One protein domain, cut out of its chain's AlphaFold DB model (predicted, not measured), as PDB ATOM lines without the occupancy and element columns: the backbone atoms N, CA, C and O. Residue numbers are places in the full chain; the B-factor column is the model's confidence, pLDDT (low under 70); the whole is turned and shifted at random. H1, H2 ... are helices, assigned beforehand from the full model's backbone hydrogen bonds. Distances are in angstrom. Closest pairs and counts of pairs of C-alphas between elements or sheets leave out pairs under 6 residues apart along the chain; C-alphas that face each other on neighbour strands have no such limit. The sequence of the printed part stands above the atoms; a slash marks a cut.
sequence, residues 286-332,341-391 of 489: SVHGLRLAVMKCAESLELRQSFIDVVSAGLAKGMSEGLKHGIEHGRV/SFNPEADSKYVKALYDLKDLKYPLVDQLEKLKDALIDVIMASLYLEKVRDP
ATOM      1  N   SER A 286      13.346 173.492  58.915       51.94
ATOM      2  CA  SER A 286      12.760 172.587  59.921       51.94
ATOM      3  C   SER A 286      11.613 171.708  59.402       51.94
ATOM      4  O   SER A 286      11.211 170.767  60.082       51.94
ATOM      5  N   VAL A 287      11.105 171.973  58.191       57.47
ATOM      6  CA  VAL A 287       9.906 171.338  57.610       57.47
ATOM      7  C   VAL A 287       9.974 169.806  57.628       57.47
ATOM      8  O   VAL A 287       8.951 169.164  57.836       57.47
ATOM      9  N   HIS A 288      11.156 169.203  57.460       54.31
ATOM     10  CA  HIS A 288      11.313 167.747  57.554       54.31
ATOM     11  C   HIS A 288      11.211 167.228  58.994       54.31
ATOM     12  O   HIS A 288      10.489 166.264  59.224       54.31
ATOM     13  N   GLY A 289      11.859 167.887  59.961       57.72
ATOM     14  CA  GLY A 289      11.764 167.531  61.381       57.72
ATOM     15  C   GLY A 289      10.349 167.722  61.932       57.72
ATOM     16  O   GLY A 289       9.809 166.814  62.556       57.72
ATOM     17  N   LEU A 290       9.700 168.848  61.614       55.22
ATOM     18  CA  LEU A 290       8.314 169.114  62.014       55.22
ATOM     19  C   LEU A 290       7.333 168.132  61.356       55.22
ATOM     20  O   LEU A 290       6.454 167.605  62.030       55.22
ATOM     21  N   ARG A 291       7.498 167.820  60.063       56.72
ATOM     22  CA  ARG A 291       6.673 166.811  59.377       56.72
ATOM     23  C   ARG A 291       6.880 165.411  59.956       56.72
ATOM     24  O   ARG A 291       5.902 164.683  60.086       56.72
ATOM     25  N   LEU A 292       8.108 165.049  60.332       62.16
ATOM     26  CA  LEU A 292       8.411 163.774  60.988       62.16
ATOM     27  C   LEU A 292       7.834 163.712  62.411       62.16
ATOM     28  O   LEU A 292       7.296 162.678  62.791       62.16
ATOM     29  N   ALA A 293       7.876 164.808  63.171       59.03
ATOM     30  CA  ALA A 293       7.237 164.902  64.484       59.03
ATOM     31  C   ALA A 293       5.705 164.798  64.382       59.03
ATOM     32  O   ALA A 293       5.098 164.031  65.123       59.03
ATOM     33  N   VAL A 294       5.085 165.490  63.417       62.19
ATOM     34  CA  VAL A 294       3.643 165.379  63.125       62.19
ATOM     35  C   VAL A 294       3.272 163.962  62.670       62.19
ATOM     36  O   VAL A 294       2.236 163.455  63.088       62.19
ATOM     37  N   MET A 295       4.121 163.288  61.884       66.56
ATOM     38  CA  MET A 295       3.941 161.869  61.543       66.56
ATOM     39  C   MET A 295       4.033 160.964  62.778       66.56
ATOM     40  O   MET A 295       3.090 160.221  63.016       66.56
ATOM     41  N   LYS A 296       5.076 161.080  63.617       64.75
ATOM     42  CA  LYS A 296       5.197 160.299  64.869       64.75
ATOM     43  C   LYS A 296       4.011 160.542  65.821       64.75
ATOM     44  O   LYS A 296       3.478 159.597  66.392       64.75
ATOM     45  N   CYS A 297       3.534 161.784  65.949       55.34
ATOM     46  CA  CYS A 297       2.334 162.091  66.741       55.34
ATOM     47  C   CYS A 297       1.063 161.476  66.132       55.34
ATOM     48  O   CYS A 297       0.194 161.023  66.868       55.34
ATOM     49  N   ALA A 298       0.967 161.407  64.801       60.03
ATOM     50  CA  ALA A 298      -0.107 160.703  64.102       60.03
ATOM     51  C   ALA A 298       0.058 159.168  64.095       60.03
ATOM     52  O   ALA A 298      -0.884 158.468  63.721       60.03
ATOM     53  N   GLU A 299       1.214 158.626  64.484       69.81
ATOM     54  CA  GLU A 299       1.473 157.186  64.652       69.81
ATOM     55  C   GLU A 299       1.131 156.696  66.074       69.81
ATOM     56  O   GLU A 299       0.822 155.518  66.240       69.81
ATOM     57  N   SER A 300       1.088 157.582  67.080       74.44
ATOM     58  CA  SER A 300       0.632 157.230  68.434       74.44
ATOM     59  C   SER A 300      -0.850 156.830  68.456       74.44
ATOM     60  O   SER A 300      -1.738 157.603  68.086       74.44
ATOM     61  N   LEU A 301      -1.110 155.613  68.938       72.94
ATOM     62  CA  LEU A 301      -2.456 155.068  69.123       72.94
ATOM     63  C   LEU A 301      -3.227 155.811  70.225       72.94
ATOM     64  O   LEU A 301      -4.409 156.096  70.055       72.94
ATOM     65  N   GLU A 302      -2.537 156.194  71.302       75.69
ATOM     66  CA  GLU A 302      -3.097 156.968  72.417       75.69
ATOM     67  C   GLU A 302      -3.611 158.330  71.936       75.69
ATOM     68  O   GLU A 302      -4.745 158.695  72.236       75.69
ATOM     69  N   LEU A 303      -2.832 159.033  71.100       74.69
ATOM     70  CA  LEU A 303      -3.235 160.330  70.544       74.69
ATOM     71  C   LEU A 303      -4.396 160.235  69.561       74.69
ATOM     72  O   LEU A 303      -5.226 161.145  69.503       74.69
ATOM     73  N   ARG A 304      -4.478 159.144  68.792       74.19
ATOM     74  CA  ARG A 304      -5.655 158.877  67.956       74.19
ATOM     75  C   ARG A 304      -6.889 158.665  68.825       74.19
ATOM     76  O   ARG A 304      -7.919 159.260  68.523       74.19
ATOM     77  N   GLN A 305      -6.778 157.875  69.891       78.88
ATOM     78  CA  GLN A 305      -7.903 157.576  70.771       78.88
ATOM     79  C   GLN A 305      -8.390 158.828  71.511       78.88
ATOM     80  O   GLN A 305      -9.547 159.203  71.347       78.88
ATOM     81  N   SER A 306      -7.508 159.562  72.199       77.50
ATOM     82  CA  SER A 306      -7.891 160.787  72.916       77.50
ATOM     83  C   SER A 306      -8.471 161.863  71.987       77.50
ATOM     84  O   SER A 306      -9.370 162.607  72.377       77.50
ATOM     85  N   PHE A 307      -8.004 161.944  70.734       72.38
ATOM     86  CA  PHE A 307      -8.592 162.838  69.733       72.38
ATOM     87  C   PHE A 307      -9.977 162.364  69.260       72.38
ATOM     88  O   PHE A 307     -10.885 163.186  69.131       72.38
ATOM     89  N   ILE A 308     -10.169 161.058  69.041       80.56
ATOM     90  CA  ILE A 308     -11.482 160.463  68.736       80.56
ATOM     91  C   ILE A 308     -12.466 160.720  69.881       80.56
ATOM     92  O   ILE A 308     -13.604 161.106  69.614       80.56
ATOM     93  N   ASP A 309     -12.035 160.585  71.133       82.50
ATOM     94  CA  ASP A 309     -12.880 160.780  72.313       82.50
ATOM     95  C   ASP A 309     -13.301 162.252  72.464       82.50
ATOM     96  O   ASP A 309     -14.488 162.543  72.637       82.50
ATOM     97  N   VAL A 310     -12.368 163.199  72.289       86.00
ATOM     98  CA  VAL A 310     -12.663 164.648  72.272       86.00
ATOM     99  C   VAL A 310     -13.599 165.036  71.125       86.00
ATOM    100  O   VAL A 310     -14.521 165.827  71.338       86.00
ATOM    101  N   VAL A 311     -13.410 164.490  69.918       81.25
ATOM    102  CA  VAL A 311     -14.294 164.772  68.771       81.25
ATOM    103  C   VAL A 311     -15.686 164.182  68.998       81.25
ATOM    104  O   VAL A 311     -16.682 164.874  68.796       81.25
ATOM    105  N   SER A 312     -15.771 162.941  69.478       81.25
ATOM    106  CA  SER A 312     -17.036 162.255  69.777       81.25
ATOM    107  C   SER A 312     -17.835 162.977  70.864       81.25
ATOM    108  O   SER A 312     -19.030 163.232  70.697       81.25
ATOM    109  N   ALA A 313     -17.175 163.378  71.954       85.56
ATOM    110  CA  ALA A 313     -17.801 164.146  73.024       85.56
ATOM    111  C   ALA A 313     -18.163 165.580  72.586       85.56
ATOM    112  O   ALA A 313     -19.207 166.095  72.981       85.56
ATOM    113  N   GLY A 314     -17.354 166.205  71.723       80.06
ATOM    114  CA  GLY A 314     -17.632 167.526  71.152       80.06
ATOM    115  C   GLY A 314     -18.836 167.527  70.205       80.06
ATOM    116  O   GLY A 314     -19.630 168.465  70.226       80.06
ATOM    117  N   LEU A 315     -19.022 166.455  69.431       81.38
ATOM    118  CA  LEU A 315     -20.224 166.236  68.621       81.38
ATOM    119  C   LEU A 315     -21.461 166.028  69.504       81.38
ATOM    120  O   LEU A 315     -22.476 166.684  69.282       81.38
ATOM    121  N   ALA A 316     -21.367 165.191  70.545       80.56
ATOM    122  CA  ALA A 316     -22.462 164.981  71.497       80.56
ATOM    123  C   ALA A 316     -22.869 166.282  72.221       80.56
ATOM    124  O   ALA A 316     -24.060 166.574  72.336       80.56
ATOM    125  N   LYS A 317     -21.889 167.097  72.637       86.19
ATOM    126  CA  LYS A 317     -22.102 168.451  73.169       86.19
ATOM    127  C   LYS A 317     -22.783 169.365  72.146       86.19
ATOM    128  O   LYS A 317     -23.805 169.965  72.451       86.19
ATOM    129  N   GLY A 318     -22.271 169.446  70.917       77.50
ATOM    130  CA  GLY A 318     -22.862 170.294  69.875       77.50
ATOM    131  C   GLY A 318     -24.310 169.913  69.540       77.50
ATOM    132  O   GLY A 318     -25.144 170.788  69.299       77.50
ATOM    133  N   MET A 319     -24.639 168.617  69.590       80.31
ATOM    134  CA  MET A 319     -26.014 168.128  69.456       80.31
ATOM    135  C   MET A 319     -26.898 168.546  70.641       80.31
ATOM    136  O   MET A 319     -28.024 168.988  70.412       80.31
ATOM    137  N   SER A 320     -26.412 168.465  71.887       78.19
ATOM    138  CA  SER A 320     -27.191 168.881  73.063       78.19
ATOM    139  C   SER A 320     -27.381 170.404  73.140       78.19
ATOM    140  O   SER A 320     -28.477 170.863  73.465       78.19
ATOM    141  N   GLU A 321     -26.375 171.197  72.762       79.56
ATOM    142  CA  GLU A 321     -26.466 172.662  72.660       79.56
ATOM    143  C   GLU A 321     -27.412 173.105  71.535       79.56
ATOM    144  O   GLU A 321     -28.262 173.974  71.750       79.56
ATOM    145  N   GLY A 322     -27.321 172.478  70.357       79.31
ATOM    146  CA  GLY A 322     -28.226 172.736  69.236       79.31
ATOM    147  C   GLY A 322     -29.679 172.383  69.560       79.31
ATOM    148  O   GLY A 322     -30.582 173.176  69.280       79.31
ATOM    149  N   LEU A 323     -29.905 171.239  70.218       71.94
ATOM    150  CA  LEU A 323     -31.224 170.827  70.705       71.94
ATOM    151  C   LEU A 323     -31.773 171.835  71.725       71.94
ATOM    152  O   LEU A 323     -32.888 172.327  71.550       71.94
ATOM    153  N   LYS A 324     -30.975 172.206  72.737       70.25
ATOM    154  CA  LYS A 324     -31.337 173.206  73.754       70.25
ATOM    155  C   LYS A 324     -31.772 174.529  73.121       70.25
ATOM    156  O   LYS A 324     -32.833 175.039  73.469       70.25
ATOM    157  N   HIS A 325     -30.999 175.058  72.174       72.44
ATOM    158  CA  HIS A 325     -31.333 176.325  71.522       72.44
ATOM    159  C   HIS A 325     -32.580 176.201  70.625       72.44
ATOM    160  O   HIS A 325     -33.410 177.107  70.595       72.44
ATOM    161  N   GLY A 326     -32.776 175.059  69.954       71.19
ATOM    162  CA  GLY A 326     -34.003 174.769  69.202       71.19
ATOM    163  C   GLY A 326     -35.263 174.734  70.077       71.19
ATOM    164  O   GLY A 326     -36.290 175.295  69.695       71.19
ATOM    165  N   ILE A 327     -35.175 174.144  71.274       62.53
ATOM    166  CA  ILE A 327     -36.255 174.144  72.278       62.53
ATOM    167  C   ILE A 327     -36.554 175.570  72.760       62.53
ATOM    168  O   ILE A 327     -37.716 175.932  72.920       62.53
ATOM    169  N   GLU A 328     -35.518 176.384  72.965       62.62
ATOM    170  CA  GLU A 328     -35.621 177.766  73.447       62.62
ATOM    171  C   GLU A 328     -36.406 178.668  72.473       62.62
ATOM    172  O   GLU A 328     -37.238 179.462  72.913       62.62
ATOM    173  N   HIS A 329     -36.232 178.476  71.157       64.00
ATOM    174  CA  HIS A 329     -37.000 179.180  70.112       64.00
ATOM    175  C   HIS A 329     -38.370 178.553  69.801       64.00
ATOM    176  O   HIS A 329     -39.261 179.247  69.316       64.00
ATOM    177  N   GLY A 330     -38.566 177.257  70.066       63.31
ATOM    178  CA  GLY A 330     -39.819 176.527  69.797       63.31
ATOM    179  C   GLY A 330     -40.856 176.561  70.932       63.31
ATOM    180  O   GLY A 330     -41.844 175.827  70.883       63.31
ATOM    181  N   ARG A 331     -40.617 177.364  71.973       55.78
ATOM    182  CA  ARG A 331     -41.155 177.197  73.336       55.78
ATOM    183  C   ARG A 331     -42.593 177.693  73.577       55.78
ATOM    184  O   ARG A 331     -42.862 178.255  74.638       55.78
ATOM    185  N   VAL A 332     -43.499 177.523  72.611       60.00
ATOM    186  CA  VAL A 332     -44.904 177.967  72.743       60.00
ATOM    187  C   VAL A 332     -45.774 176.896  73.417       60.00
ATOM    188  O   VAL A 332     -46.370 177.189  74.446       60.00
ATOM    189  N   SER A 341     -34.164 162.675  75.211       57.47
ATOM    190  CA  SER A 341     -32.844 162.572  74.572       57.47
ATOM    191  C   SER A 341     -31.800 163.584  75.070       57.47
ATOM    192  O   SER A 341     -30.639 163.507  74.657       57.47
ATOM    193  N   PHE A 342     -32.155 164.530  75.950       61.59
ATOM    194  CA  PHE A 342     -31.172 165.486  76.474       61.59
ATOM    195  C   PHE A 342     -30.272 164.825  77.527       61.59
ATOM    196  O   PHE A 342     -30.664 164.655  78.678       61.59
ATOM    197  N   ASN A 343     -29.037 164.491  77.145       69.31
ATOM    198  CA  ASN A 343     -28.027 163.997  78.079       69.31
ATOM    199  C   ASN A 343     -27.226 165.171  78.696       69.31
ATOM    200  O   ASN A 343     -26.314 165.682  78.035       69.31
ATOM    201  N   PRO A 344     -27.492 165.588  79.955       69.81
ATOM    202  CA  PRO A 344     -26.764 166.685  80.606       69.81
ATOM    203  C   PRO A 344     -25.286 166.354  80.870       69.81
ATOM    204  O   PRO A 344     -24.475 167.247  81.100       69.81
ATOM    205  N   GLU A 345     -24.910 165.075  80.829       80.12
ATOM    206  CA  GLU A 345     -23.544 164.613  81.063       80.12
ATOM    207  C   GLU A 345     -22.611 164.909  79.871       80.12
ATOM    208  O   GLU A 345     -21.390 164.889  80.039       80.12
ATOM    209  N   ALA A 346     -23.152 165.205  78.679       81.44
ATOM    210  CA  ALA A 346     -22.379 165.423  77.451       81.44
ATOM    211  C   ALA A 346     -21.331 166.546  77.591       81.44
ATOM    212  O   ALA A 346     -20.179 166.362  77.197       81.44
ATOM    213  N   ASP A 347     -21.698 167.661  78.235       79.06
ATOM    214  CA  ASP A 347     -20.768 168.750  78.560       79.06
ATOM    215  C   ASP A 347     -19.624 168.272  79.461       79.06
ATOM    216  O   ASP A 347     -18.453 168.532  79.184       79.06
ATOM    217  N   SER A 348     -19.948 167.524  80.520       84.56
ATOM    218  CA  SER A 348     -18.945 167.013  81.462       84.56
ATOM    219  C   SER A 348     -18.002 165.997  80.813       84.56
ATOM    220  O   SER A 348     -16.803 166.012  81.090       84.56
ATOM    221  N   LYS A 349     -18.511 165.177  79.885       87.62
ATOM    222  CA  LYS A 349     -17.729 164.215  79.096       87.62
ATOM    223  C   LYS A 349     -16.787 164.914  78.118       87.62
ATOM    224  O   LYS A 349     -15.630 164.518  78.025       87.62
ATOM    225  N   TYR A 350     -17.233 165.987  77.462       81.31
ATOM    226  CA  TYR A 350     -16.369 166.802  76.603       81.31
ATOM    227  C   TYR A 350     -15.274 167.521  77.397       81.31
ATOM    228  O   TYR A 350     -14.098 167.446  77.039       81.31
ATOM    229  N   VAL A 351     -15.635 168.158  78.515       83.12
ATOM    230  CA  VAL A 351     -14.670 168.816  79.408       83.12
ATOM    231  C   VAL A 351     -13.660 167.806  79.959       83.12
ATOM    232  O   VAL A 351     -12.465 168.094  79.950       83.12
ATOM    233  N   LYS A 352     -14.101 166.610  80.373       89.44
ATOM    234  CA  LYS A 352     -13.199 165.544  80.821       89.44
ATOM    235  C   LYS A 352     -12.239 165.112  79.708       89.44
ATOM    236  O   LYS A 352     -11.038 165.128  79.938       89.44
ATOM    237  N   ALA A 353     -12.737 164.811  78.507       83.06
ATOM    238  CA  ALA A 353     -11.890 164.394  77.388       83.06
ATOM    239  C   ALA A 353     -10.837 165.462  77.017       83.06
ATOM    240  O   ALA A 353      -9.712 165.121  76.659       83.06
ATOM    241  N   LEU A 354     -11.161 166.757  77.156       81.56
ATOM    242  CA  LEU A 354     -10.190 167.848  76.990       81.56
ATOM    243  C   LEU A 354      -9.115 167.886  78.091       81.56
ATOM    244  O   LEU A 354      -7.975 168.243  77.792       81.56
ATOM    245  N   TYR A 355      -9.446 167.535  79.338       82.31
ATOM    246  CA  TYR A 355      -8.444 167.364  80.398       82.31
ATOM    247  C   TYR A 355      -7.593 166.112  80.162       82.31
ATOM    248  O   TYR A 355      -6.372 166.218  80.198       82.31
ATOM    249  N   ASP A 356      -8.206 164.976  79.823       82.06
ATOM    250  CA  ASP A 356      -7.499 163.723  79.531       82.06
ATOM    251  C   ASP A 356      -6.511 163.905  78.348       82.06
ATOM    252  O   ASP A 356      -5.360 163.483  78.434       82.06
ATOM    253  N   LEU A 357      -6.899 164.630  77.285       80.31
ATOM    254  CA  LEU A 357      -6.022 164.996  76.154       80.31
ATOM    255  C   LEU A 357      -4.882 165.961  76.543       80.31
ATOM    256  O   LEU A 357      -3.837 165.966  75.896       80.31
ATOM    257  N   LYS A 358      -5.080 166.803  77.562       80.31
ATOM    258  CA  LYS A 358      -4.093 167.796  78.018       80.31
ATOM    259  C   LYS A 358      -3.084 167.203  79.006       80.31
ATOM    260  O   LYS A 358      -1.910 167.568  78.966       80.31
ATOM    261  N   ASP A 359      -3.549 166.329  79.893       78.62
ATOM    262  CA  ASP A 359      -2.736 165.695  80.932       78.62
ATOM    263  C   ASP A 359      -2.038 164.415  80.420       78.62
ATOM    264  O   ASP A 359      -1.111 163.912  81.067       78.62
ATOM    265  N   LEU A 360      -2.413 163.933  79.224       78.12
ATOM    266  CA  LEU A 360      -1.634 162.993  78.420       78.12
ATOM    267  C   LEU A 360      -0.213 163.539  78.224       78.12
ATOM    268  O   LEU A 360       0.018 164.490  77.481       78.12
ATOM    269  N   LYS A 361       0.764 162.933  78.901       76.81
ATOM    270  CA  LYS A 361       2.171 163.305  78.737       76.81
ATOM    271  C   LYS A 361       2.680 162.831  77.385       76.81
ATOM    272  O   LYS A 361       2.478 161.684  77.005       76.81
ATOM    273  N   TYR A 362       3.424 163.698  76.712       67.62
ATOM    274  CA  TYR A 362       4.057 163.411  75.435       67.62
ATOM    275  C   TYR A 362       5.578 163.311  75.654       67.62
ATOM    276  O   TYR A 362       6.245 164.349  75.623       67.62
ATOM    277  N   PRO A 363       6.180 162.114  75.804       67.94
ATOM    278  CA  PRO A 363       7.636 161.983  75.919       67.94
ATOM    279  C   PRO A 363       8.386 162.669  74.767       67.94
ATOM    280  O   PRO A 363       9.426 163.286  74.979       67.94
ATOM    281  N   LEU A 364       7.804 162.649  73.561       63.28
ATOM    282  CA  LEU A 364       8.314 163.349  72.378       63.28
ATOM    283  C   LEU A 364       8.267 164.884  72.501       63.28
ATOM    284  O   LEU A 364       9.155 165.549  71.972       63.28
ATOM    285  N   VAL A 365       7.275 165.472  73.184       66.88
ATOM    286  CA  VAL A 365       7.240 166.930  73.425       66.88
ATOM    287  C   VAL A 365       8.196 167.295  74.556       66.88
ATOM    288  O   VAL A 365       8.941 168.255  74.403       66.88
ATOM    289  N   ASP A 366       8.281 166.487  75.618       73.25
ATOM    290  CA  ASP A 366       9.278 166.663  76.684       73.25
ATOM    291  C   ASP A 366      10.721 166.592  76.137       73.25
ATOM    292  O   ASP A 366      11.610 167.297  76.616       73.25
ATOM    293  N   GLN A 367      10.978 165.739  75.137       66.44
ATOM    294  CA  GLN A 367      12.238 165.692  74.384       66.44
ATOM    295  C   GLN A 367      12.422 166.930  73.490       66.44
ATOM    296  O   GLN A 367      13.478 167.560  73.532       66.44
ATOM    297  N   LEU A 368      11.414 167.296  72.687       65.00
ATOM    298  CA  LEU A 368      11.483 168.449  71.779       65.00
ATOM    299  C   LEU A 368      11.649 169.777  72.530       65.00
ATOM    300  O   LEU A 368      12.379 170.646  72.057       65.00
ATOM    301  N   GLU A 369      11.049 169.930  73.712       74.94
ATOM    302  CA  GLU A 369      11.257 171.093  74.575       74.94
ATOM    303  C   GLU A 369      12.691 171.139  75.126       74.94
ATOM    304  O   GLU A 369      13.314 172.200  75.090       74.94
ATOM    305  N   LYS A 370      13.266 170.008  75.556       77.62
ATOM    306  CA  LYS A 370      14.689 169.940  75.956       77.62
ATOM    307  C   LYS A 370      15.650 170.245  74.799       77.62
ATOM    308  O   LYS A 370      16.802 170.586  75.040       77.62
ATOM    309  N   LEU A 371      15.179 170.134  73.555       71.81
ATOM    310  CA  LEU A 371      15.944 170.357  72.327       71.81
ATOM    311  C   LEU A 371      15.601 171.678  71.605       71.81
ATOM    312  O   LEU A 371      16.146 171.930  70.530       71.81
ATOM    313  N   LYS A 372      14.743 172.549  72.163       77.38
ATOM    314  CA  LYS A 372      14.261 173.778  71.485       77.38
ATOM    315  C   LYS A 372      15.373 174.771  71.105       77.38
ATOM    316  O   LYS A 372      15.289 175.425  70.055       77.38
ATOM    317  N   ASP A 373      16.417 174.804  71.933       81.31
ATOM    318  CA  ASP A 373      17.611 175.650  71.818       81.31
ATOM    319  C   ASP A 373      18.798 174.937  71.134       81.31
ATOM    320  O   ASP A 373      19.847 175.542  70.910       81.31
ATOM    321  N   ALA A 374      18.655 173.653  70.784       79.38
ATOM    322  CA  ALA A 374      19.709 172.884  70.132       79.38
ATOM    323  C   ALA A 374      19.859 173.250  68.641       79.38
ATOM    324  O   ALA A 374      18.908 173.656  67.966       79.38
ATOM    325  N   LEU A 375      21.063 173.051  68.093       73.62
ATOM    326  CA  LEU A 375      21.289 173.153  66.648       73.62
ATOM    327  C   LEU A 375      20.479 172.083  65.902       73.62
ATOM    328  O   LEU A 375      20.353 170.951  66.365       73.62
ATOM    329  N   ILE A 376      19.966 172.439  64.719       71.62
ATOM    330  CA  ILE A 376      19.042 171.605  63.925       71.62
ATOM    331  C   ILE A 376      19.604 170.195  63.687       71.62
ATOM    332  O   ILE A 376      18.858 169.221  63.763       71.62
ATOM    333  N   ASP A 377      20.912 170.073  63.469       68.31
ATOM    334  CA  ASP A 377      21.581 168.793  63.228       68.31
ATOM    335  C   ASP A 377      21.542 167.864  64.457       68.31
ATOM    336  O   ASP A 377      21.392 166.653  64.310       68.31
ATOM    337  N   VAL A 378      21.574 168.422  65.676       72.31
ATOM    338  CA  VAL A 378      21.433 167.679  66.944       72.31
ATOM    339  C   VAL A 378      19.987 167.220  67.150       72.31
ATOM    340  O   VAL A 378      19.754 166.080  67.557       72.31
ATOM    341  N   ILE A 379      19.010 168.075  66.820       75.75
ATOM    342  CA  ILE A 379      17.579 167.721  66.856       75.75
ATOM    343  C   ILE A 379      17.308 166.562  65.885       75.75
ATOM    344  O   ILE A 379      16.671 165.574  66.249       75.75
ATOM    345  N   MET A 380      17.840 166.651  64.663       70.62
ATOM    346  CA  MET A 380      17.719 165.603  63.649       70.62
ATOM    347  C   MET A 380      18.417 164.308  64.081       70.62
ATOM    348  O   MET A 380      17.798 163.248  64.003       70.62
ATOM    349  N   ALA A 381      19.652 164.373  64.591       72.19
ATOM    350  CA  ALA A 381      20.368 163.197  65.087       72.19
ATOM    351  C   ALA A 381      19.591 162.485  66.206       72.19
ATOM    352  O   ALA A 381      19.395 161.274  66.136       72.19
ATOM    353  N   SER A 382      19.068 163.234  67.182       68.25
ATOM    354  CA  SER A 382      18.279 162.681  68.293       68.25
ATOM    355  C   SER A 382      17.005 161.976  67.800       68.25
ATOM    356  O   SER A 382      16.753 160.826  68.154       68.25
ATOM    357  N   LEU A 383      16.240 162.617  66.905       64.50
ATOM    358  CA  LEU A 383      14.988 162.065  66.363       64.50
ATOM    359  C   LEU A 383      15.178 160.823  65.469       64.50
ATOM    360  O   LEU A 383      14.214 160.065  65.287       64.50
ATOM    361  N   TYR A 384      16.381 160.634  64.911       61.50
ATOM    362  CA  TYR A 384      16.776 159.468  64.109       61.50
ATOM    363  C   TYR A 384      17.388 158.335  64.952       61.50
ATOM    364  O   TYR A 384      17.092 157.172  64.684       61.50
ATOM    365  N   LEU A 385      18.202 158.645  65.970       49.56
ATOM    366  CA  LEU A 385      18.852 157.642  66.829       49.56
ATOM    367  C   LEU A 385      17.843 156.813  67.637       49.56
ATOM    368  O   LEU A 385      18.025 155.609  67.789       49.56
ATOM    369  N   GLU A 386      16.723 157.406  68.050       50.06
ATOM    370  CA  GLU A 386      15.623 156.680  68.713       50.06
ATOM    371  C   GLU A 386      14.842 155.739  67.763       50.06
ATOM    372  O   GLU A 386      13.836 155.152  68.148       50.06
ATOM    373  N   LYS A 387      15.286 155.562  66.507       46.75
ATOM    374  CA  LYS A 387      14.753 154.545  65.579       46.75
ATOM    375  C   LYS A 387      15.663 153.315  65.417       46.75
ATOM    376  O   LYS A 387      15.439 152.504  64.518       46.75
ATOM    377  N   VAL A 388      16.689 153.150  66.257       38.31
ATOM    378  CA  VAL A 388      17.635 152.022  66.166       38.31
ATOM    379  C   VAL A 388      17.095 150.760  66.860       38.31
ATOM    380  O   VAL A 388      17.476 150.427  67.974       38.31
ATOM    381  N   ARG A 389      16.284 150.028  66.083       41.41
ATOM    382  CA  ARG A 389      16.023 148.572  66.116       41.41
ATOM    383  C   ARG A 389      15.361 147.928  67.344       41.41
ATOM    384  O   ARG A 389      15.993 147.695  68.369       41.41
ATOM    385  N   ASP A 390      14.174 147.371  67.091       39.19
ATOM    386  CA  ASP A 390      13.823 146.038  67.595       39.19
ATOM    387  C   ASP A 390      14.887 145.008  67.153       39.19
ATOM    388  O   ASP A 390      15.239 144.976  65.968       39.19
ATOM    389  N   PRO A 391      15.379 144.120  68.038       46.50
ATOM    390  CA  PRO A 391      16.348 143.080  67.669       46.50
ATOM    391  C   PRO A 391      15.821 141.988  66.719       46.50
ATOM    392  O   PRO A 391      16.604 141.151  66.275       46.50
TER     393      PRO A 391
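This is residues 286 to 332 and 341 to 391 of the 489 residues of an uncharacterized protein of Tanacetum cinerariifolium (UniProt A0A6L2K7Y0). Two helices side by side, the long H2 and the shorter H3, run opposite ways and make the long axis of the model; by the beginning of H2 and beyond the end of H3, three shorter helices, H1, H4 and H5, form a loose triangular head. Residues 325 to 332 stick out at the far end of the pair, and the tail of residues 385 to 391 sticks out from the head. The printed part has 98 residues with five named helices, in the order H1, H2, H3, H4, H5, and no named strand; the class is all helix. The whole is extended, with a radius of gyration of the C-alphas of 20.3 A and spans of 68 by 31 by 19 A.

Begin with H1, residues 287 to 299, and go over a tight link of one residue into H2, residues 301 to 329. These two are close but not clearly touching: their closest C-alphas, those of Cys 297 and Leu 303, are 7.0 A apart, and their lines are about perpendicular at 78 degrees. Next look at H3, residues 345 to 359, which touches H2 at a shallow tilt of 30 degrees, opposite ways; their closest C-alphas, those of Ala 313 and Tyr 350, are 4.7 A apart. H4, residues 363 to 370, is apart from H2 and from H3, and near H1. H5, residues 376 to 385, is close to H4 but not clearly touching: the closest C-alphas, those of Leu 368 and Ile 379, are 7.9 A apart, at a shallow tilt of 26 degrees, opposite ways. H5 is also close to H1 but not clearly touching, with the closest C-alphas, those of Gly 289 and Met 380, 6.7 A apart; they run the same way at a shallow tilt of 32 degrees, only just short of steep. In the five helices every O i to N i+4 pair is within hydrogen-bond range.

Find C-alpha 287 at (9.906, 171.338, 57.610), where H1 begins; it runs 17.9 A to C-alpha 299. H2 runs 42.1 A from C-alpha 301 to C-alpha 329. Find C-alpha 345 at (-23.544, 164.613, 81.063); from there H3 runs 20.8 A to C-alpha 359. H4 runs 10.6 A and H5 14.3 A, ending at C-alpha 385, at (18.852, 157.642, 66.829).

The C-alphas farthest apart, those of Val 332 and Pro 391, are 70.7 A apart. Residues 333 to 340 are not printed, and C-alphas 332 and 341 stand 19.6 A apart across this cut, which lies in the link from H2 to H3. The links that are printed whole are tight. In the B-factor column the mean pLDDT of the printed part is 70.4; 41 residues are under 70, among them residues 286 to 299 and 382 to 391.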